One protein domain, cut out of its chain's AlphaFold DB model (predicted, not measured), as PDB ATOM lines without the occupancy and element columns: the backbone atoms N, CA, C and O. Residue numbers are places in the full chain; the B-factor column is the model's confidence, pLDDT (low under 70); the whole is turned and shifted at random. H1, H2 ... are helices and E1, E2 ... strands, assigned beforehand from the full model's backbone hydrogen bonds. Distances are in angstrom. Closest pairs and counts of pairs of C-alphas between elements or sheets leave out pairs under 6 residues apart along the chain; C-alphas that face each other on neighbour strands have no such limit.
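What this domain is: This is residues 6 to 165 of the 165 residues of an uncharacterized protein of Clostridium sp. CAG:451 (UniProt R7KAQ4). A twisted sheet of five strands stands between two layers of helices: the long, kinked H4 and the short H5 cover one face, H1 and H3 the other. H2 lies off the sheet, next to H1, and the longest unnamed loops lie away from the core. The printed part has 160 residues, with five named helices and five named strands that follow each other along the chain as E1, E2, H1, H2, H3, E3, E4, H4, E5, H5. The sheet is mixed, in the order E2, E1, E3, E4, E5, and the class is mixed, helices and strands. The whole is compact, with a radius of gyration of the C-alphas of 15.7 A and a rounded outline of 42 by 39 by 30 A.

Where its parts are: E1, residues 7 to 10, begins at C-alpha 7 (-23.160, 20.462, -41.597). E2 is residues 16 to 19, H1 residues 34 to 43, H2 residues 46 to 50, H3 residues 61 to 69 and E3 residues 74 to 78. E4, residues 88 to 97, measures 29.7 A from first to last C-alpha. H4, residues 98 to 119, measures 25.0 A and begins at C-alpha 98 (-18.725, 13.297, -24.571). E5, residues 125 to 133, measures 27.2 A. H5, residues 146 to 152, ends at C-alpha 152 (-22.408, 3.708, -27.560).

How they stand to each other: E2 and E1, a hairpin, are antiparallel, with N 17 and O 9 2.7 A apart. E1 and E3 are antiparallel, with N 8 and O 76 at 2.8 A. E3 and E4, also a hairpin, are antiparallel, with N 75 and O 95 at 2.8 A. E4 and E5 are parallel, with N 94 and O 128 at 2.7 A; with H4 between them they form a strand-helix-strand unit, two parallel neighbour strands joined through a helix, with a right-handed crossover. H4 has a kink of 81 degrees near residue 105 and runs along the strands at a height over the sheet of 8.4 A. H5 is on the same face, over E5, with the C-alphas of Gly 129 and Phe 149 closest at 6.2 A. On the opposite face H1 is over E2, at a height of 8.6 A, and H3 over E4, at 8.8 A. H1 and H3 only just touch, with 3 pairs of C-alphas within 8 A, the closest being Asp 35 and Leu 61 at 5.7 A. H2 is not on the sheet and is close to H1 but not clearly touching, with the C-alphas of Ile 42 and Phe 48 closest at 6.8 A. Every O i to N i+4 pair is within hydrogen-bond range in H2 and H5, against 5 of 6 in H1, 3 of 5 in H3 and 11 of 18 in H4.

The domain as a whole: The C-alphas of Asn 50 and Arg 85 are the two farthest apart, at 44.3 A. The printed part has no cut and ends at the chain's last residue, 165. The links E2 to H1 and E5 to H5 are long. The mean pLDDT of the printed part is 90.5; residues 27 to 28 and 159 to 165 are under 70.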
ATOM      1  N   LYS A   6     -24.537  21.438 -45.347       95.06
ATOM      2  CA  LYS A   6     -23.138  20.971 -45.335       95.06
ATOM      3  C   LYS A   6     -22.715  20.461 -43.971       95.06
ATOM      4  O   LYS A   6     -21.916  19.533 -43.885       95.06
ATOM      5  N   GLY A   7     -23.284  21.024 -42.921       96.94
ATOM      6  CA  GLY A   7     -23.160  20.462 -41.597       96.94
ATOM      7  C   GLY A   7     -24.096  21.123 -40.609       96.94
ATOM      8  O   GLY A   7     -24.840  22.057 -40.930       96.94
ATOM      9  N   VAL A   8     -24.052  20.602 -39.397       98.19
ATOM     10  CA  VAL A   8     -24.757  21.117 -38.238       98.19
ATOM     11  C   VAL A   8     -23.778  21.159 -37.082       98.19
ATOM     12  O   VAL A   8     -23.109  20.165 -36.810       98.19
ATOM     13  N   VAL A   9     -23.708  22.308 -36.417       98.06
ATOM     14  CA  VAL A   9     -23.032  22.464 -35.128       98.06
ATOM     15  C   VAL A   9     -24.074  22.409 -34.041       98.06
ATOM     16  O   VAL A   9     -25.114  23.054 -34.145       98.06
ATOM     17  N   ILE A  10     -23.802  21.639 -33.007       98.12
ATOM     18  CA  ILE A  10     -24.684  21.457 -31.873       98.12
ATOM     19  C   ILE A  10     -23.957  22.039 -30.672       98.12
ATOM     20  O   ILE A  10     -22.851  21.615 -30.336       98.12
ATOM     21  N   GLU A  11     -24.561  23.054 -30.069       97.38
ATOM     22  CA  GLU A  11     -24.087  23.647 -28.826       97.38
ATOM     23  C   GLU A  11     -24.050  22.600 -27.695       97.38
ATOM     24  O   GLU A  11     -24.841  21.650 -27.705       97.38
ATOM     25  N   PRO A  12     -23.236  22.814 -26.647       95.81
ATOM     26  CA  PRO A  12     -23.226  21.974 -25.444       95.81
ATOM     27  C   PRO A  12     -24.599  21.776 -24.797       95.81
ATOM     28  O   PRO A  12     -24.839  20.763 -24.148       95.81
ATOM     29  N   ASN A  13     -25.508  22.740 -24.963       95.81
ATOM     30  CA  ASN A  13     -26.882  22.702 -24.450       95.81
ATOM     31  C   ASN A  13     -27.869  21.939 -25.364       95.81
ATOM     32  O   ASN A  13     -29.050  21.854 -25.036       95.81
ATOM     33  N   GLY A  14     -27.409  21.391 -26.495       95.62
ATOM     34  CA  GLY A  14     -28.221  20.626 -27.443       95.62
ATOM     35  C   GLY A  14     -28.877  21.442 -28.563       95.62
ATOM     36  O   GLY A  14     -29.556  20.858 -29.411       95.62
ATOM     37  N   ILE A  15     -28.696  22.768 -28.612       97.00
ATOM     38  CA  ILE A  15     -29.247  23.607 -29.686       97.00
ATOM     39  C   ILE A  15     -28.425  23.418 -30.964       97.00
ATOM     40  O   ILE A  15     -27.210  23.595 -30.980       97.00
ATOM     41  N   ALA A  16     -29.104  23.067 -32.057       97.44
ATOM     42  CA  ALA A  16     -28.481  22.753 -33.335       97.44
ATOM     43  C   ALA A  16     -28.573  23.912 -34.342       97.44
ATOM     44  O   ALA A  16     -29.652  24.453 -34.594       97.44
ATOM     45  N   HIS A  17     -27.452  24.226 -34.994       97.81
ATOM     46  CA  HIS A  17     -27.295  25.276 -36.000       97.81
ATOM     47  C   HIS A  17     -26.745  24.688 -37.291       97.81
ATOM     48  O   HIS A  17     -25.590  24.268 -37.367       97.81
ATOM     49  N   SER A  18     -27.568  24.655 -38.332       97.31
ATOM     50  CA  SER A  18     -27.129  24.212 -39.652       97.31
ATOM     51  C   SER A  18     -26.335  25.289 -40.383       97.31
ATOM     52  O   SER A  18     -26.676  26.467 -40.281       97.31
ATOM     53  N   PHE A  19     -25.377  24.874 -41.209       96.88
ATOM     54  CA  PHE A  19     -24.642  25.760 -42.107       96.88
ATOM     55  C   PHE A  19     -24.453  25.151 -43.497       96.88
ATOM     56  O   PHE A  19     -24.333  23.930 -43.673       96.88
ATOM     57  N   GLY A  20     -24.393  26.034 -44.493       94.31
ATOM     58  CA  GLY A  20     -24.192  25.684 -45.893       94.31
ATOM     59  C   GLY A  20     -25.352  24.889 -46.492       94.31
ATOM     60  O   GLY A  20     -26.273  24.434 -45.813       94.31
ATOM     61  N   LYS A  21     -25.310  24.700 -47.811       91.25
ATOM     62  CA  LYS A  21     -26.310  23.916 -48.549       91.25
ATOM     63  C   LYS A  21     -25.640  22.720 -49.209       91.25
ATOM     64  O   LYS A  21     -24.635  22.882 -49.898       91.25
ATOM     65  N   CYS A  22     -26.218  21.534 -49.049       88.44
ATOM     66  CA  CYS A  22     -25.839  20.361 -49.828       88.44
ATOM     67  C   CYS A  22     -26.831  20.204 -50.982       88.44
ATOM     68  O   CYS A  22     -28.034  20.102 -50.755       88.44
ATOM     69  N   ARG A  23     -26.342  20.261 -52.226       78.25
ATOM     70  CA  ARG A  23     -27.201  20.237 -53.422       78.25
ATOM     71  C   ARG A  23     -27.125  18.945 -54.230       78.25
ATOM     72  O   ARG A  23     -27.865  18.858 -55.194       78.25
ATOM     73  N   MET A  24     -26.279  17.976 -53.858       84.75
ATOM     74  CA  MET A  24     -26.089  16.713 -54.599       84.75
ATOM     75  C   MET A  24     -26.058  16.926 -56.124       84.75
ATOM     76  O   MET A  24     -26.827  16.342 -56.878       84.75
ATOM     77  N   VAL A  25     -25.172  17.816 -56.577       80.88
ATOM     78  CA  VAL A  25     -24.942  18.115 -57.996       80.88
ATOM     79  C   VAL A  25     -23.447  18.180 -58.281       80.88
ATOM     80  O   VAL A  25     -22.641  18.458 -57.390       80.88
ATOM     81  N   LEU A  26     -23.091  17.957 -59.544       74.00
ATOM     82  CA  LEU A  26     -21.746  18.208 -60.051       74.00
ATOM     83  C   LEU A  26     -21.409  19.703 -60.001       74.00
ATOM     84  O   LEU A  26     -22.276  20.539 -60.242       74.00
ATOM     85  N   ASN A  27     -20.135  20.020 -59.746       67.75
ATOM     86  CA  ASN A  27     -19.586  21.382 -59.731       67.75
ATOM     87  C   ASN A  27     -20.287  22.325 -58.736       67.75
ATOM     88  O   ASN A  27     -20.981  23.265 -59.119       67.75
ATOM     89  N   THR A  28     -20.067  22.089 -57.440       68.31
ATOM     90  CA  THR A  28     -20.418  23.071 -56.402       68.31
ATOM     91  C   THR A  28     -19.425  24.231 -56.404       68.31
ATOM     92  O   THR A  28     -18.251  24.067 -56.743       68.31
ATOM     93  N   THR A  29     -19.903  25.425 -56.063       72.56
ATOM     94  CA  THR A  29     -19.027  26.602 -55.962       72.56
ATOM     95  C   THR A  29     -18.162  26.519 -54.703       72.56
ATOM     96  O   THR A  29     -18.568  25.918 -53.708       72.56
ATOM     97  N   ALA A  30     -16.980  27.145 -54.715       71.88
ATOM     98  CA  ALA A  30     -16.114  27.190 -53.533       71.88
ATOM     99  C   ALA A  30     -16.828  27.811 -52.315       71.88
ATOM    100  O   ALA A  30     -16.663  27.330 -51.199       71.88
ATOM    101  N   ASP A  31     -17.705  28.797 -52.531       70.25
ATOM    102  CA  ASP A  31     -18.505  29.451 -51.481       70.25
ATOM    103  C   ASP A  31     -19.528  28.530 -50.794       70.25
ATOM    104  O   ASP A  31     -20.076  28.876 -49.739       70.25
ATOM    105  N   GLU A  32     -19.800  27.373 -51.397       76.12
ATOM    106  CA  GLU A  32     -20.686  26.330 -50.884       76.12
ATOM    107  C   GLU A  32     -19.913  25.182 -50.214       76.12
ATOM    108  O   GLU A  32     -20.534  24.239 -49.724       76.12
ATOM    109  N   ALA A  33     -18.578  25.252 -50.145       87.25
ATOM    110  CA  ALA A  33     -17.767  24.318 -49.369       87.25
ATOM    111  C   ALA A  33     -17.981  24.503 -47.852       87.25
ATOM    112  O   ALA A  33     -18.566  25.498 -47.400       87.25
ATOM    113  N   HIS A  34     -17.510  23.535 -47.058       94.19
ATOM    114  CA  HIS A  34     -17.688  23.520 -45.603       94.19
ATOM    115  C   HIS A  34     -17.090  24.752 -44.922       94.19
ATOM    116  O   HIS A  34     -17.834  25.466 -44.253       94.19
ATOM    117  N   ASP A  35     -15.803  25.051 -45.139       95.06
ATOM    118  CA  ASP A  35     -15.132  26.163 -44.447       95.06
ATOM    119  C   ASP A  35     -15.746  27.530 -44.772       95.06
ATOM    120  O   ASP A  35     -16.078  28.261 -43.835       95.06
ATOM    121  N   PRO A  36     -15.966  27.909 -46.051       94.69
ATOM    122  CA  PRO A  36     -16.561  29.206 -46.362       94.69
ATOM    123  C   PRO A  36     -17.985  29.337 -45.814       94.69
ATOM    124  O   PRO A  36     -18.347  30.394 -45.293       94.69
ATOM    125  N   SER A  37     -18.778  28.260 -45.867       95.50
ATOM    126  CA  SER A  37     -20.129  28.253 -45.296       95.50
ATOM    127  C   SER A  37     -20.098  28.410 -43.777       95.50
ATOM    128  O   SER A  37     -20.831  29.235 -43.237       95.50
ATOM    129  N   PHE A  38     -19.219  27.681 -43.087       96.81
ATOM    130  CA  PHE A  38     -19.062  27.760 -41.637       96.81
ATOM    131  C   PHE A  38     -18.613  29.156 -41.182       96.81
ATOM    132  O   PHE A  38     -19.248  29.769 -40.320       96.81
ATOM    133  N   LYS A  39     -17.577  29.711 -41.825       95.75
ATOM    134  CA  LYS A  39     -17.068  31.067 -41.557       95.75
ATOM    135  C   LYS A  39     -18.159  32.120 -41.737       95.75
ATOM    136  O   LYS A  39     -18.362  32.975 -40.872       95.75
ATOM    137  N   ARG A  40     -18.904  32.030 -42.842       95.50
ATOM    138  CA  ARG A  40     -19.972  32.975 -43.176       95.50
ATOM    139  C   ARG A  40     -21.182  32.853 -42.263       95.50
ATOM    140  O   ARG A  40     -21.792  33.877 -41.994       95.50
ATOM    141  N   GLU A  41     -21.565  31.656 -41.827       96.94
ATOM    142  CA  GLU A  41     -22.869  31.418 -41.187       96.94
ATOM    143  C   GLU A  41     -22.788  31.188 -39.672       96.94
ATOM    144  O   GLU A  41     -23.757  31.507 -38.986       96.94
ATOM    145  N   ILE A  42     -21.652  30.725 -39.140       97.69
ATOM    146  CA  ILE A  42     -21.495  30.357 -37.723       97.69
ATOM    147  C   ILE A  42     -20.567  31.314 -36.968       97.69
ATOM    148  O   ILE A  42     -20.985  31.890 -35.968       97.69
ATOM    149  N   LEU A  43     -19.346  31.561 -37.453       96.12
ATOM    150  CA  LEU A  43     -18.309  32.247 -36.657       96.12
ATOM    151  C   LEU A  43     -18.683  33.647 -36.161       96.12
ATOM    152  O   LEU A  43     -18.243  34.093 -35.103       96.12
ATOM    153  N   HIS A  44     -19.484  34.379 -36.932       95.56
ATOM    154  CA  HIS A  44     -19.876  35.735 -36.568       95.56
ATOM    155  C   HIS A  44     -21.016  35.780 -35.536       95.56
ATOM    156  O   HIS A  44     -21.280  36.864 -35.004       95.56
ATOM    157  N   LYS A  45     -21.689  34.651 -35.268       97.69
ATOM    158  CA  LYS A  45     -22.858  34.572 -34.388       97.69
ATOM    159  C   LYS A  45     -22.475  34.796 -32.930       97.69
ATOM    160  O   LYS A  45     -21.474  34.270 -32.453       97.69
ATOM    161  N   GLU A  46     -23.305  35.555 -32.218       97.00
ATOM    162  CA  GLU A  46     -23.084  35.866 -30.800       97.00
ATOM    163  C   GLU A  46     -23.049  34.606 -29.939       97.00
ATOM    164  O   GLU A  46     -22.144  34.463 -29.126       97.00
ATOM    165  N   TRP A  47     -23.967  33.662 -30.171       96.06
ATOM    166  CA  TRP A  47     -23.991  32.401 -29.427       96.06
ATOM    167  C   TRP A  47     -22.658  31.653 -29.542       96.06
ATOM    168  O   TRP A  47     -22.138  31.215 -28.527       96.06
ATOM    169  N   PHE A  48     -22.054  31.592 -30.735       97.00
ATOM    170  CA  PHE A  48     -20.779  30.902 -30.949       97.00
ATOM    171  C   PHE A  48     -19.632  31.639 -30.254       97.00
ATOM    172  O   PHE A  48     -18.851  31.039 -29.519       97.00
ATOM    173  N   LYS A  49     -19.573  32.966 -30.418       96.06
ATOM    174  CA  LYS A  49     -18.558  33.819 -29.780       96.06
ATOM    175  C   LYS A  49     -18.600  33.752 -28.254       96.06
ATOM    176  O   LYS A  49     -17.550  33.813 -27.623       96.06
ATOM    177  N   ASN A  50     -19.786  33.603 -27.664       96.19
ATOM    178  CA  ASN A  50     -19.961  33.541 -26.212       96.19
ATOM    179  C   ASN A  50     -19.319  32.301 -25.572       96.19
ATOM    180  O   ASN A  50     -19.034  32.330 -24.378       96.19
ATOM    181  N   TYR A  51     -19.040  31.247 -26.348       94.81
ATOM    182  CA  TYR A  51     -18.268  30.097 -25.871       94.81
ATOM    183  C   TYR A  51     -16.760  30.377 -25.779       94.81
ATOM    184  O   TYR A  51     -16.036  29.590 -25.178       94.81
ATOM    185  N   GLY A  52     -16.272  31.497 -26.325       93.94
ATOM    186  CA  GLY A  52     -14.878  31.922 -26.169       93.94
ATOM    187  C   GLY A  52     -13.860  31.069 -26.932       93.94
ATOM    188  O   GLY A  52     -12.682  31.079 -26.582       93.94
ATOM    189  N   TYR A  53     -14.297  30.329 -27.953       95.25
ATOM    190  CA  TYR A  53     -13.402  29.600 -28.847       95.25
ATOM    191  C   TYR A  53     -12.719  30.558 -29.837       95.25
ATOM    192  O   TYR A  53     -13.396  31.253 -30.600       95.25
ATOM    193  N   ASP A  54     -11.385  30.580 -29.846       94.69
ATOM    194  CA  ASP A  54     -10.588  31.397 -30.770       94.69
ATOM    195  C   ASP A  54     -10.345  30.648 -32.089       94.69
ATOM    196  O   ASP A  54      -9.373  29.910 -32.248       94.69
ATOM    197  N   TYR A  55     -11.283  30.794 -33.031       95.94
ATOM    198  CA  TYR A  55     -11.214  30.113 -34.324       95.94
ATOM    199  C   TYR A  55     -10.097  30.682 -35.209       95.94
ATOM    200  O   TYR A  55     -10.117  31.859 -35.598       95.94
ATOM    201  N   LYS A  56      -9.190  29.807 -35.645       96.31
ATOM    202  CA  LYS A  56      -8.070  30.130 -36.530       96.31
ATOM    203  C   LYS A  56      -8.531  30.199 -37.984       96.31
ATOM    204  O   LYS A  56      -8.961  29.214 -38.583       96.31
ATOM    205  N   GLN A  57      -8.463  31.396 -38.561       93.31
ATOM    206  CA  GLN A  57      -9.028  31.694 -39.884       93.31
ATOM    207  C   GLN A  57      -8.280  31.041 -41.054       93.31
ATOM    208  O   GLN A  57      -8.857  30.898 -42.134       93.31
ATOM    209  N   ASP A  58      -7.021  30.673 -40.857       93.81
ATOM    210  CA  ASP A  58      -6.124  30.049 -41.830       93.81
ATOM    211  C   ASP A  58      -6.134  28.512 -41.777       93.81
ATOM    212  O   ASP A  58      -5.626  27.866 -42.691       93.81
ATOM    213  N   GLU A  59      -6.774  27.926 -40.764       94.75
ATOM    214  CA  GLU A  59      -6.987  26.486 -40.651       94.75
ATOM    215  C   GLU A  59      -8.371  26.065 -41.187       94.75
ATOM    216  O   GLU A  59      -9.286  26.878 -41.389       94.75
ATOM    217  N   THR A  60      -8.523  24.764 -41.440       95.00
ATOM    218  CA  THR A  60      -9.808  24.170 -41.844       95.00
ATOM    219  C   THR A  60     -10.726  23.990 -40.636       95.00
ATOM    220  O   THR A  60     -10.266  23.905 -39.497       95.00
ATOM    221  N   LEU A  61     -12.032  23.886 -40.869       96.06
ATOM    222  CA  LEU A  61     -13.015  23.468 -39.871       96.06
ATOM    223  C   LEU A  61     -12.626  22.112 -39.274       96.06
ATOM    224  O   LEU A  61     -12.612  21.964 -38.058       96.06
ATOM    225  N   PHE A  62     -12.280  21.147 -40.126       95.12
ATOM    226  CA  PHE A  62     -12.017  19.764 -39.727       95.12
ATOM    227  C   PHE A  62     -10.842  19.632 -38.760       95.12
ATOM    228  O   PHE A  62     -10.964  18.947 -37.750       95.12
ATOM    229  N   SER A  63      -9.740  20.346 -39.009       95.75
ATOM    230  CA  SER A  63      -8.578  20.350 -38.107       95.75
ATOM    231  C   SER A  63      -8.867  20.984 -36.742       95.75
ATOM    232  O   SER A  63      -8.121  20.766 -35.794       95.75
ATOM    233  N   GLN A  64      -9.945  21.763 -36.637       96.69
ATOM    234  CA  GLN A  64     -10.334  22.495 -35.434       96.69
ATOM    235  C   GLN A  64     -11.458  21.812 -34.642       96.69
ATOM    236  O   GLN A  64     -11.676  22.171 -33.485       96.69
ATOM    237  N   ILE A  65     -12.152  20.818 -35.218       96.56
ATOM    238  CA  ILE A  65     -13.229  20.074 -34.540       96.56
ATOM    239  C   ILE A  65     -12.770  19.485 -33.200       96.56
ATOM    240  O   ILE A  65     -13.455  19.756 -32.214       96.56
ATOM    241  N   PRO A  66     -11.622  18.784 -33.096       95.50
ATOM    242  CA  PRO A  66     -11.170  18.251 -31.809       95.50
ATOM    243  C   PRO A  66     -10.966  19.334 -30.742       95.50
ATOM    244  O   PRO A  66     -11.264  19.128 -29.575       95.50
ATOM    245  N   GLU A  67     -10.509  20.535 -31.105       96.88
ATOM    246  CA  GLU A  67     -10.382  21.610 -30.116       96.88
ATOM    247  C   GLU A  67     -11.755  22.168 -29.718       96.88
ATOM    248  O   GLU A  67     -11.997  22.439 -28.546       96.88
ATOM    249  N   MET A  68     -12.684  22.306 -30.669       97.38
ATOM    250  CA  MET A  68     -14.043  22.779 -30.385       97.38
ATOM    251  C   MET A  68     -14.839  21.800 -29.514       97.38
ATOM    252  O   MET A  68     -15.684  22.245 -28.735       97.38
ATOM    253  N   THR A  69     -14.566  20.492 -29.582       97.31
ATOM    254  CA  THR A  69     -15.226  19.523 -28.694       97.31
ATOM    255  C   THR A  69     -14.838  19.726 -27.230       97.31
ATOM    256  O   THR A  69     -15.665  19.442 -26.380       97.31
ATOM    257  N   LYS A  70     -13.683  20.335 -26.904       96.62
ATOM    258  CA  LYS A  70     -13.339  20.742 -25.516       96.62
ATOM    259  C   LYS A  70     -14.295  21.771 -24.919       96.62
ATOM    260  O   LYS A  70     -14.374  21.922 -23.703       96.62
ATOM    261  N   TYR A  71     -14.975  22.519 -25.783       96.62
ATOM    262  CA  TYR A  71     -15.980  23.505 -25.402       96.62
ATOM    263  C   TYR A  71     -17.386  22.893 -25.381       96.62
ATOM    264  O   TYR A  71     -18.353  23.625 -25.194       96.62
ATOM    265  N   GLY A  72     -17.505  21.573 -25.578       96.44
ATOM    266  CA  GLY A  72     -18.750  20.812 -25.610       96.44
ATOM    267  C   GLY A  72     -19.502  20.855 -26.943       96.44
ATOM    268  O   GLY A  72     -20.653  20.416 -26.993       96.44
ATOM    269  N   PHE A  73     -18.917  21.404 -28.012       98.06
ATOM    270  CA  PHE A  73     -19.564  21.401 -29.324       98.06
ATOM    271  C   PHE A  73     -19.546  20.008 -29.951       98.06
ATOM    272  O   PHE A  73     -18.522  19.332 -29.950       98.06
ATOM    273  N   SER A  74     -20.664  19.630 -30.564       98.12
ATOM    274  CA  SER A  74     -20.777  18.423 -31.387       98.12
ATOM    275  C   SER A  74     -21.126  18.780 -32.830       98.12
ATOM    276  O   SER A  74     -21.713  19.831 -33.097       98.12
ATOM    277  N   PHE A  75     -20.783  17.914 -33.780       98.19
ATOM    278  CA  PHE A  75     -20.936  18.178 -35.207       98.19
ATOM    279  C   PHE A  75     -21.556  16.990 -35.936       98.19
ATOM    280  O   PHE A  75     -21.241  15.834 -35.667       98.19
ATOM    281  N   VAL A  76     -22.404  17.302 -36.914       97.62
ATOM    282  CA  VAL A  76     -22.812  16.375 -37.975       97.62
ATOM    283  C   VAL A  76     -22.417  17.018 -39.292       97.62
ATOM    284  O   VAL A  76     -23.003  18.029 -39.684       97.62
ATOM    285  N   ILE A  77     -21.418  16.466 -39.971       97.06
ATOM    286  CA  ILE A  77     -20.918  16.974 -41.243       97.06
ATOM    287  C   ILE A  77     -21.405  16.091 -42.383       97.06
ATOM    288  O   ILE A  77     -21.281  14.873 -42.346       97.06
ATOM    289  N   ASN A  78     -21.951  16.721 -43.417       94.94
ATOM    290  CA  ASN A  78     -22.416  16.064 -44.625       94.94
ATOM    291  C   ASN A  78     -21.374  16.246 -45.739       94.94
ATOM    292  O   ASN A  78     -21.193  17.344 -46.278       94.94
ATOM    293  N   HIS A  79     -20.701  15.156 -46.086       92.44
ATOM    294  CA  HIS A  79     -19.717  15.054 -47.165       92.44
ATOM    295  C   HIS A  79     -20.325  14.523 -48.469       92.44
ATOM    296  O   HIS A  79     -19.601  14.262 -49.434       92.44
ATOM    297  N   SER A  80     -21.648  14.359 -48.514       91.56
ATOM    298  CA  SER A  80     -22.333  13.785 -49.663       91.56
ATOM    299  C   SER A  80     -22.084  14.610 -50.925       91.56
ATOM    300  O   SER A  80     -22.025  15.848 -50.911       91.56
ATOM    301  N   SER A  81     -21.897  13.903 -52.034       90.38
ATOM    302  CA  SER A  81     -21.524  14.492 -53.313       90.38
ATOM    303  C   SER A  81     -21.982  13.625 -54.479       90.38
ATOM    304  O   SER A  81     -22.415  12.490 -54.307       90.38
ATOM    305  N   VAL A  82     -21.886  14.175 -55.686       90.38
ATOM    306  CA  VAL A  82     -22.109  13.430 -56.927       90.38
ATOM    307  C   VAL A  82     -20.774  13.293 -57.632       90.38
ATOM    308  O   VAL A  82     -20.083  14.289 -57.860       90.38
ATOM    309  N   ASN A  83     -20.390  12.061 -57.964       86.44
ATOM    310  CA  ASN A  83     -19.145  11.806 -58.679       86.44
ATOM    311  C   ASN A  83     -19.266  12.214 -60.165       86.44
ATOM    312  O   ASN A  83     -20.380  12.340 -60.676       86.44
ATOM    313  N   PRO A  84     -18.154  12.351 -60.918       87.31
ATOM    314  CA  PRO A  84     -18.181  12.741 -62.337       87.31
ATOM    315  C   PRO A  84     -19.027  11.853 -63.264       87.31
ATOM    316  O   PRO A  84     -19.329  12.260 -64.382       87.31
ATOM    317  N   ARG A  85     -19.402  10.643 -62.828       88.00
ATOM    318  CA  ARG A  85     -20.261   9.709 -63.574       88.00
ATOM    319  C   ARG A  85     -21.750   9.871 -63.244       88.00
ATOM    320  O   ARG A  85     -22.562   9.136 -63.794       88.00
ATOM    321  N   GLY A  86     -22.108  10.804 -62.363       86.88
ATOM    322  CA  GLY A  86     -23.483  11.037 -61.924       86.88
ATOM    323  C   GLY A  86     -23.955  10.103 -60.808       86.88
ATOM    324  O   GLY A  86     -25.143  10.090 -60.510       86.88
ATOM    325  N   THR A  87     -23.066   9.317 -60.191       88.88
ATOM    326  CA  THR A  87     -23.428   8.482 -59.036       88.88
ATOM    327  C   THR A  87     -23.429   9.326 -57.769       88.88
ATOM    328  O   THR A  87     -22.445  10.018 -57.488       88.88
ATOM    329  N   ASN A  88     -24.510   9.235 -56.997       90.88
ATOM    330  CA  ASN A  88     -24.579   9.810 -55.661       90.88
ATOM    331  C   ASN A  88     -23.633   9.055 -54.720       90.88
ATOM    332  O   ASN A  88     -23.494   7.838 -54.811       90.88
ATOM    333  N   TYR A  89     -22.989   9.784 -53.821       90.50
ATOM    334  CA  TYR A  89     -22.230   9.236 -52.708       90.50
ATOM    335  C   TYR A  89     -22.722   9.919 -51.444       90.50
ATOM    336  O   TYR A  89     -22.657  11.150 -51.349       90.50
ATOM    337  N   TYR A  90     -23.229   9.139 -50.500       91.38
ATOM    338  CA  TYR A  90     -23.721   9.657 -49.234       91.38
ATOM    339  C   TYR A  90     -22.676   9.439 -48.153       91.38
ATOM    340  O   TYR A  90     -22.225   8.318 -47.941       91.38
ATOM    341  N   CYS A  91     -22.268  10.509 -47.482       92.50
ATOM    342  CA  CYS A  91     -21.239  10.421 -46.457       92.50
ATOM    343  C   CYS A  91     -21.514  11.403 -45.326       92.50
ATOM    344  O   CYS A  91     -21.685  12.603 -45.574       92.50
ATOM    345  N   TYR A  92     -21.552  10.892 -44.099       94.50
ATOM    346  CA  TYR A  92     -21.737  11.685 -42.891       94.50
ATOM    347  C   TYR A  92     -20.620  11.410 -41.892       94.50
ATOM    348  O   TYR A  92     -20.331  10.259 -41.597       94.50
ATOM    349  N   SER A  93     -20.045  12.468 -41.329       95.06
ATOM    350  CA  SER A  93     -19.122  12.378 -40.199       95.06
ATOM    351  C   SER A  93     -19.785  12.993 -38.972       95.06
ATOM    352  O   SER A  93     -20.333  14.097 -39.040       95.06
ATOM    353  N   ILE A  94     -19.786  12.269 -37.862       96.62
ATOM    354  CA  ILE A  94     -20.423  12.647 -36.608       96.62
ATOM    355  C   ILE A  94     -19.348  12.707 -35.532       96.62
ATOM    356  O   ILE A  94     -18.656  11.731 -35.268       96.62
ATOM    357  N   GLN A  95     -19.220  13.872 -34.912       97.06
ATOM    358  CA  GLN A  95     -18.127  14.209 -34.008       97.06
ATOM    359  C   GLN A  95     -18.752  14.710 -32.706       97.06
ATOM    360  O   GLN A  95     -19.357  15.786 -32.690       97.06
ATOM    361  N   ILE A  96     -18.687  13.922 -31.633       97.56
ATOM    362  CA  ILE A  96     -19.426  14.185 -30.391       97.56
ATOM    363  C   ILE A  96     -18.486  14.585 -29.266       97.56
ATOM    364  O   ILE A  96     -17.574  13.837 -28.934       97.56
ATOM    365  N   ALA A  97     -18.756  15.709 -28.609       97.44
ATOM    366  CA  ALA A  97     -18.183  15.990 -27.297       97.44
ATOM    367  C   ALA A  97     -18.905  15.144 -26.234       97.44
ATOM    368  O   ALA A  97     -20.126  15.267 -26.069       97.44
ATOM    369  N   LYS A  98     -18.176  14.281 -25.522       96.00
ATOM    370  CA  LYS A  98     -18.725  13.297 -24.571       96.00
ATOM    371  C   LYS A  98     -19.593  13.942 -23.488       96.00
ATOM    372  O   LYS A  98     -20.650  13.421 -23.139       96.00
ATOM    373  N   GLU A  99     -19.206  15.115 -23.001       94.19
ATOM    374  CA  GLU A  99     -19.946  15.892 -22.006       94.19
ATOM    375  C   GLU A  99     -21.294  16.429 -22.518       94.19
ATOM    376  O   GLU A  99     -22.186  16.718 -21.720       94.19
ATOM    377  N   SER A 100     -21.469  16.542 -23.840       95.44
ATOM    378  CA  SER A 100     -22.703  17.041 -24.459       95.44
ATOM    379  C   SER A 100     -23.755  15.945 -24.680       95.44
ATOM    380  O   SER A 100     -24.925  16.264 -24.905       95.44
ATOM    381  N   ILE A 101     -23.379  14.662 -24.557       95.44
ATOM    382  CA  ILE A 101     -24.248  13.492 -24.798       95.44
ATOM    383  C   ILE A 101     -25.631  13.621 -24.125       95.44
ATOM    384  O   ILE A 101     -26.639  13.417 -24.811       95.44
ATOM    385  N   PRO A 102     -25.755  14.026 -22.841       94.19
ATOM    386  CA  PRO A 102     -27.064  14.163 -22.198       94.19
ATOM    387  C   PRO A 102     -28.000  15.174 -22.881       94.19
ATOM    388  O   PRO A 102     -29.219  15.005 -22.837       94.19
ATOM    389  N   ASN A 103     -27.445  16.202 -23.527       96.50
ATOM    390  CA  ASN A 103     -28.197  17.329 -24.082       96.50
ATOM    391  C   ASN A 103     -28.533  17.146 -25.567       96.50
ATOM    392  O   ASN A 103     -29.561  17.632 -26.039       96.50
ATOM    393  N   ILE A 104     -27.702  16.415 -26.313       95.38
ATOM    394  CA  ILE A 104     -27.883  16.229 -27.762       95.38
ATOM    395  C   ILE A 104     -28.826  15.067 -28.115       95.38
ATOM    396  O   ILE A 104     -29.220  14.929 -29.275       95.38
ATOM    397  N   LYS A 105     -29.228  14.249 -27.132       93.25
ATOM    398  CA  LYS A 105     -30.045  13.038 -27.323       93.25
ATOM    399  C   LYS A 105     -31.257  13.255 -28.231       93.25
ATOM    400  O   LYS A 105     -31.445  12.513 -29.190       93.25
ATOM    401  N   ASN A 106     -32.063  14.283 -27.962       90.88
ATOM    402  CA  ASN A 106     -33.278  14.551 -28.742       90.88
ATOM    403  C   ASN A 106     -32.962  14.888 -30.205       90.88
ATOM    404  O   ASN A 106     -33.686  14.474 -31.109       90.88
ATOM    405  N   TYR A 107     -31.879  15.629 -30.452       93.94
ATOM    406  CA  TYR A 107     -31.453  15.941 -31.812       93.94
ATOM    407  C   TYR A 107     -31.044  14.665 -32.557       93.94
ATOM    408  O   TYR A 107     -31.530  14.420 -33.661       93.94
ATOM    409  N   PHE A 108     -30.231  13.816 -31.922       93.62
ATOM    410  CA  PHE A 108     -29.772  12.558 -32.511       93.62
ATOM    411  C   PHE A 108     -30.907  11.575 -32.780       93.62
ATOM    412  O   PHE A 108     -30.944  10.962 -33.848       93.62
ATOM    413  N   GLN A 109     -31.883  11.485 -31.880       90.94
ATOM    414  CA  GLN A 109     -33.097  10.700 -32.106       90.94
ATOM    415  C   GLN A 109     -33.854  11.138 -33.365       90.94
ATOM    416  O   GLN A 109     -34.289  10.290 -34.139       90.94
ATOM    417  N   ASN A 110     -33.949  12.446 -33.613       90.69
ATOM    418  CA  ASN A 110     -34.653  12.982 -34.780       90.69
ATOM    419  C   ASN A 110     -33.910  12.758 -36.102       90.69
ATOM    420  O   ASN A 110     -34.551  12.682 -37.150       90.69
ATOM    421  N   ILE A 111     -32.574  12.688 -36.085       92.75
ATOM    422  CA  ILE A 111     -31.787  12.504 -37.315       92.75
ATOM    423  C   ILE A 111     -31.463  11.044 -37.631       92.75
ATOM    424  O   ILE A 111     -31.161  10.745 -38.783       92.75
ATOM    425  N   TYR A 112     -31.588  10.138 -36.661       92.25
ATOM    426  CA  TYR A 112     -31.405   8.701 -36.862       92.25
ATOM    427  C   TYR A 112     -32.175   8.144 -38.072       92.25
ATOM    428  O   TYR A 112     -31.536   7.543 -38.936       92.25
ATOM    429  N   PRO A 113     -33.503   8.364 -38.218       89.56
ATOM    430  CA  PRO A 113     -34.233   7.817 -39.361       89.56
ATOM    431  C   PRO A 113     -33.721   8.359 -40.700       89.56
ATOM    432  O   PRO A 113     -33.715   7.621 -41.674       89.56
ATOM    433  N   ILE A 114     -33.221   9.599 -40.740       89.56
ATOM    434  CA  ILE A 114     -32.647  10.191 -41.956       89.56
ATOM    435  C   ILE A 114     -31.368   9.447 -42.351       89.56
ATOM    436  O   ILE A 114     -31.166   9.148 -43.523       89.56
ATOM    437  N   ILE A 115     -30.503   9.133 -41.382       88.19
ATOM    438  CA  ILE A 115     -29.257   8.401 -41.647       88.19
ATOM    439  C   ILE A 115     -29.572   6.971 -42.106       88.19
ATOM    440  O   ILE A 115     -28.996   6.515 -43.090       88.19
ATOM    441  N   LYS A 116     -30.528   6.293 -41.454       88.12
ATOM    442  CA  LYS A 116     -30.961   4.942 -41.851       88.12
ATOM    443  C   LYS A 116     -31.551   4.906 -43.255       88.12
ATOM    444  O   LYS A 116     -31.144   4.068 -44.048       88.12
ATOM    445  N   GLU A 117     -32.447   5.839 -43.581       85.75
ATOM    446  CA  GLU A 117     -33.035   5.929 -44.923       85.75
ATOM    447  C   GLU A 117     -31.962   6.067 -46.006       85.75
ATOM    448  O   GLU A 117     -32.098   5.491 -47.080       85.75
ATOM    449  N   VAL A 118     -30.881   6.798 -45.718       81.19
ATOM    450  CA  VAL A 118     -29.764   6.975 -46.648       81.19
ATOM    451  C   VAL A 118     -28.856   5.741 -46.717       81.19
ATOM    452  O   VAL A 118     -28.292   5.480 -47.771       81.19
ATOM    453  N   GLN A 119     -28.725   4.958 -45.646       82.62
ATOM    454  CA  GLN A 119     -27.993   3.684 -45.680       82.62
ATOM    455  C   GLN A 119     -28.742   2.579 -46.439       82.62
ATOM    456  O   GLN A 119     -28.107   1.666 -46.962       82.62
ATOM    457  N   ASP A 120     -30.071   2.671 -46.526       82.56
ATOM    458  CA  ASP A 120     -30.915   1.694 -47.219       82.56
ATOM    459  C   ASP A 120     -30.978   1.914 -48.750       82.56
ATOM    460  O   ASP A 120     -31.586   1.114 -49.470       82.56
ATOM    461  N   VAL A 121     -30.375   2.989 -49.277       82.12
ATOM    462  CA  VAL A 121     -30.354   3.258 -50.725       82.12
ATOM    463  C   VAL A 121     -29.296   2.407 -51.451       82.12
ATOM    464  O   VAL A 121     -28.294   2.021 -50.856       82.12
ATOM    465  N   PRO A 122     -29.471   2.112 -52.756       84.75
ATOM    466  CA  PRO A 122     -28.497   1.325 -53.520       84.75
ATOM    467  C   PRO A 122     -27.146   2.018 -53.745       84.75
ATOM    468  O   PRO A 122     -26.162   1.357 -54.088       84.75
ATOM    469  N   GLU A 123     -27.097   3.348 -53.653       87.06
ATOM    470  CA  GLU A 123     -25.861   4.106 -53.810       87.06
ATOM    471  C   GLU A 123     -24.915   3.948 -52.613       87.06
ATOM    472  O   GLU A 123     -25.361   3.706 -51.493       87.06
ATOM    473  N   PRO A 124     -23.594   4.118 -52.810       86.94
ATOM    474  CA  PRO A 124     -22.653   3.991 -51.709       86.94
ATOM    475  C   PRO A 124     -22.955   4.996 -50.589       86.94
ATOM    476  O   PRO A 124     -23.055   6.206 -50.829       86.94
ATOM    477  N   CYS A 125     -23.052   4.472 -49.371       89.12
ATOM    478  CA  CYS A 125     -23.284   5.230 -48.154       89.12
ATOM    479  C   CYS A 125     -22.207   4.910 -47.116       89.12
ATOM    480  O   CYS A 125     -21.786   3.761 -46.980       89.12
ATOM    481  N   TYR A 126     -21.778   5.932 -46.384       88.19
ATOM    482  CA  TYR A 126     -20.808   5.811 -45.314       88.19
ATOM    483  C   TYR A 126     -21.132   6.770 -44.168       88.19
ATOM    484  O   TYR A 126     -21.542   7.913 -44.388       88.19
ATOM    485  N   VAL A 127     -20.976   6.294 -42.938       91.56
ATOM    486  CA  VAL A 127     -21.165   7.079 -41.717       91.56
ATOM    487  C   VAL A 127     -19.948   6.836 -40.842       91.56
ATOM    488  O   VAL A 127     -19.536   5.693 -40.693       91.56
ATOM    489  N   GLU A 128     -19.377   7.894 -40.284       93.69
ATOM    490  CA  GLU A 128     -18.265   7.826 -39.336       93.69
ATOM    491  C   GLU A 128     -18.697   8.468 -38.025       93.69
ATOM    492  O   GLU A 128     -19.123   9.624 -38.014       93.69
ATOM    493  N   GLY A 129     -18.592   7.732 -36.928       95.19
ATOM    494  CA  GLY A 129     -18.869   8.211 -35.586       95.19
ATOM    495  C   GLY A 129     -17.601   8.277 -34.747       95.19
ATOM    496  O   GLY A 129     -16.893   7.282 -34.602       95.19
ATOM    497  N   MET A 130     -17.339   9.445 -34.166       95.81
ATOM    498  CA  MET A 130     -16.248   9.681 -33.224       95.81
ATOM    499  C   MET A 130     -16.767  10.384 -31.968       95.81
ATOM    500  O   MET A 130     -17.618  11.278 -32.033       95.81
ATOM    501  N   ILE A 131     -16.222   9.997 -30.815       96.69
ATOM    502  CA  ILE A 131     -16.491  10.622 -29.518       96.69
ATOM    503  C   ILE A 131     -15.182  11.205 -28.996       96.69
ATOM    504  O   ILE A 131     -14.149  10.541 -29.025       96.69
ATOM    505  N   TYR A 132     -15.240  12.434 -28.496       96.81
ATOM    506  CA  TYR A 132     -14.115  13.158 -27.926       96.81
ATOM    507  C   TYR A 132     -14.340  13.410 -26.447       96.81
ATOM    508  O   TYR A 132     -15.413  13.844 -26.032       96.81
ATOM    509  N   GLU A 133     -13.292  13.212 -25.660       95.25
ATOM    510  CA  GLU A 133     -13.220  13.630 -24.269       95.25
ATOM    511  C   GLU A 133     -12.087  14.644 -24.145       95.25
ATOM    512  O   GLU A 133     -10.915  14.323 -24.348       95.25
ATOM    513  N   ASN A 134     -12.446  15.899 -23.862       90.94
ATOM    514  CA  ASN A 134     -11.492  17.004 -23.763       90.94
ATOM    515  C   ASN A 134     -10.585  17.133 -25.008       90.94
ATOM    516  O   ASN A 134      -9.381  17.381 -24.910       90.94
ATOM    517  N   GLY A 135     -11.187  16.978 -26.190       89.56
ATOM    518  CA  GLY A 135     -10.540  17.135 -27.493       89.56
ATOM    519  C   GLY A 135      -9.617  16.003 -27.924       89.56
ATOM    520  O   GLY A 135      -8.990  16.100 -28.976       89.56
ATOM    521  N   CYS A 136      -9.561  14.923 -27.152       93.19
ATOM    522  CA  CYS A 136      -8.908  13.678 -27.535       93.19
ATOM    523  C   CYS A 136      -9.965  12.640 -27.912       93.19
ATOM    524  O   CYS A 136     -11.037  12.619 -27.311       93.19
ATOM    525  N   GLU A 137      -9.657  11.775 -28.875       92.75
ATOM    526  CA  GLU A 137     -10.504  10.627 -29.206       92.75
ATOM    527  C   GLU A 137     -10.696   9.755 -27.955       92.75
ATOM    528  O   GLU A 137      -9.734   9.384 -27.280       92.75
ATOM    529  N   ALA A 138     -11.955   9.498 -27.605       90.75
ATOM    530  CA  ALA A 138     -12.342   8.701 -26.443       90.75
ATOM    531  C   ALA A 138     -12.558   7.218 -26.792       90.75
ATOM    532  O   ALA A 138     -12.703   6.395 -25.891       90.75
ATOM    533  N   LEU A 139     -12.604   6.900 -28.087       87.44
ATOM    534  CA  LEU A 139     -12.730   5.552 -28.629       87.44
ATOM    535  C   LEU A 139     -11.402   5.134 -29.266       87.44
ATOM    536  O   LEU A 139     -10.661   5.979 -29.762       87.44
ATOM    537  N   GLU A 140     -11.109   3.834 -29.249       81.56
ATOM    538  CA  GLU A 140      -9.895   3.285 -29.873       81.56
ATOM    539  C   GLU A 140      -9.976   3.258 -31.409       81.56
ATOM    540  O   GLU A 140      -8.936   3.259 -32.066       81.56
ATOM    541  N   ASP A 141     -11.187   3.230 -31.974       87.00
ATOM    542  CA  ASP A 141     -11.435   3.216 -33.418       87.00
ATOM    543  C   ASP A 141     -12.724   3.983 -33.773       87.00
ATOM    544  O   ASP A 141     -13.562   4.281 -32.914       87.00
ATOM    545  N   ILE A 142     -12.874   4.301 -35.057       89.94
ATOM    546  CA  ILE A 142     -14.045   4.957 -35.643       89.94
ATOM    547  C   ILE A 142     -15.194   3.953 -35.736       89.94
ATOM    548  O   ILE A 142     -15.030   2.856 -36.272       89.94
ATOM    549  N   ILE A 143     -16.389   4.351 -35.295       91.75
ATOM    550  CA  ILE A 143     -17.586   3.515 -35.428       91.75
ATOM    551  C   ILE A 143     -18.258   3.811 -36.772       91.75
ATOM    552  O   ILE A 143     -18.700   4.935 -37.017       91.75
ATOM    553  N   TYR A 144     -18.355   2.803 -37.641       90.12
ATOM    554  CA  TYR A 144     -18.972   2.946 -38.969       90.12
ATOM    555  C   TYR A 144     -20.439   2.509 -39.029       90.12
ATOM    556  O   TYR A 144     -21.179   2.900 -39.937       90.12
ATOM    557  N   ASP A 145     -20.869   1.687 -38.072       90.12
ATOM    558  CA  ASP A 145     -22.256   1.262 -37.958       90.12
ATOM    559  C   ASP A 145     -23.052   2.277 -37.124       90.12
ATOM    560  O   ASP A 145     -22.707   2.607 -35.991       90.12
ATOM    561  N   VAL A 146     -24.131   2.814 -37.696       89.88
ATOM    562  CA  VAL A 146     -24.924   3.853 -37.019       89.88
ATOM    563  C   VAL A 146     -25.710   3.294 -35.833       89.88
ATOM    564  O   VAL A 146     -25.992   4.030 -34.889       89.88
ATOM    565  N   ASP A 147     -26.075   2.014 -35.864       90.94
ATOM    566  CA  ASP A 147     -26.828   1.390 -34.783       90.94
ATOM    567  C   ASP A 147     -25.901   1.191 -33.575       90.94
ATOM    568  O   ASP A 147     -26.294   1.551 -32.464       90.94
ATOM    569  N   GLU A 148     -24.674   0.716 -33.812       91.81
ATOM    570  CA  GLU A 148     -23.587   0.617 -32.829       91.81
ATOM    571  C   GLU A 148     -23.223   1.993 -32.261       91.81
ATOM    572  O   GLU A 148     -23.168   2.173 -31.045       91.81
ATOM    573  N   PHE A 149     -23.072   3.006 -33.120       93.50
ATOM    574  CA  PHE A 149     -22.735   4.356 -32.668       93.50
ATOM    575  C   PHE A 149     -23.806   4.933 -31.732       93.50
ATOM    576  O   PHE A 149     -23.495   5.563 -30.724       93.50
ATOM    577  N   TYR A 150     -25.089   4.704 -32.025       93.06
ATOM    578  CA  TYR A 150     -26.182   5.161 -31.161       93.06
ATOM    579  C   TYR A 150     -26.277   4.376 -29.848       93.06
ATOM    580  O   TYR A 150     -26.669   4.952 -28.827       93.06
ATOM    581  N   GLU A 151     -25.930   3.087 -29.863       92.38
ATOM    582  CA  GLU A 151     -25.816   2.270 -28.654       92.38
ATOM    583  C   GLU A 151     -24.702   2.786 -27.738       92.38
ATOM    584  O   GLU A 151     -24.958   2.973 -26.547       92.38
ATOM    585  N   GLU A 152     -23.537   3.126 -28.298       92.88
ATOM    586  CA  GLU A 152     -22.408   3.708 -27.560       92.88
ATOM    587  C   GLU A 152     -22.782   5.048 -26.904       92.88
ATOM    588  O   GLU A 152     -22.436   5.326 -25.756       92.88
ATOM    589  N   LEU A 153     -23.592   5.866 -27.585       92.31
ATOM    590  CA  LEU A 153     -24.119   7.117 -27.025       92.31
ATOM    591  C   LEU A 153     -25.224   6.907 -25.968       92.31
ATOM    592  O   LEU A 153     -25.668   7.868 -25.335       92.31
ATOM    593  N   GLY A 154     -25.721   5.678 -25.785       91.69
ATOM    594  CA  GLY A 154     -26.867   5.384 -24.919       91.69
ATOM    595  C   GLY A 154     -28.179   6.004 -25.425       91.69
ATOM    596  O   GLY A 154     -29.086   6.331 -24.640       91.69
ATOM    597  N   PHE A 155     -28.291   6.227 -26.736       90.50
ATOM    598  CA  PHE A 155     -29.458   6.839 -27.361       90.50
ATOM    599  C   PHE A 155     -30.431   5.772 -27.848       90.50
ATOM    600  O   PHE A 155     -30.087   4.864 -28.593       90.50
ATOM    601  N   SER A 156     -31.700   5.905 -27.456       78.19
ATOM    602  CA  SER A 156     -32.739   5.017 -27.967       78.19
ATOM    603  C   SER A 156     -33.072   5.372 -29.415       78.19
ATOM    604  O   SER A 156     -33.242   6.548 -29.744       78.19
ATOM    605  N   LYS A 157     -33.187   4.355 -30.266       79.00
ATOM    606  CA  LYS A 157     -33.409   4.496 -31.709       79.00
ATOM    607  C   LYS A 157     -34.869   4.901 -31.943       79.00
ATOM    608  O   LYS A 157     -35.772   4.280 -31.386       79.00
ATOM    609  N   GLN A 158     -35.131   5.946 -32.728       72.81
ATOM    610  CA  GLN A 158     -36.499   6.309 -33.129       72.81
ATOM    611  C   GLN A 158     -36.742   5.918 -34.585       72.81
ATOM    612  O   GLN A 158     -35.909   6.182 -35.446       72.81
ATOM    613  N   ASP A 159     -37.879   5.291 -34.886       65.81
ATOM    614  CA  ASP A 159     -38.271   5.075 -36.280       65.81
ATOM    615  C   ASP A 159     -38.753   6.379 -36.947       65.81
ATOM    616  O   ASP A 159     -39.012   7.379 -36.279       65.81
ATOM    617  N   ALA A 160     -38.935   6.370 -38.271       61.22
ATOM    618  CA  ALA A 160     -39.422   7.535 -39.024       61.22
ATOM    619  C   ALA A 160     -40.814   8.048 -38.578       61.22
ATOM    620  O   ALA A 160     -41.255   9.111 -39.010       61.22
ATOM    621  N   LYS A 161     -41.528   7.304 -37.715       64.75
ATOM    622  CA  LYS A 161     -42.818   7.685 -37.115       64.75
ATOM    623  C   LYS A 161     -42.671   8.180 -35.667       64.75
ATOM    624  O   LYS A 161     -43.685   8.355 -34.993       64.75
ATOM    625  N   GLY A 162     -41.443   8.381 -35.186       62.59
ATOM    626  CA  GLY A 162     -41.135   8.855 -33.834       62.59
ATOM    627  C   GLY A 162     -41.329   7.805 -32.738       62.59
ATOM    628  O   GLY A 162     -41.411   8.156 -31.561       62.59
ATOM    629  N   ARG A 163     -41.444   6.516 -33.085       69.06
ATOM    630  CA  ARG A 163     -41.592   5.443 -32.091       69.06
ATOM    631  C   ARG A 163     -40.220   4.984 -31.626       69.06
ATOM    632  O   ARG A 163     -39.365   4.675 -32.451       69.06
ATOM    633  N   ILE A 164     -40.041   4.907 -30.311       65.69
ATOM    634  CA  ILE A 164     -38.825   4.369 -29.699       65.69
ATOM    635  C   ILE A 164     -38.787   2.853 -29.940       65.69
ATOM    636  O   ILE A 164     -39.779   2.169 -29.675       65.69
ATOM    637  N   ARG A 165     -37.669   2.362 -30.476       56.50
ATOM    638  CA  ARG A 165     -37.357   0.941 -30.654       56.50
ATOM    639  C   ARG A 165     -36.386   0.454 -29.592       56.50
ATOM    640  O   ARG A 165     -35.501   1.251 -29.203       56.50
TER     641      ARG A 165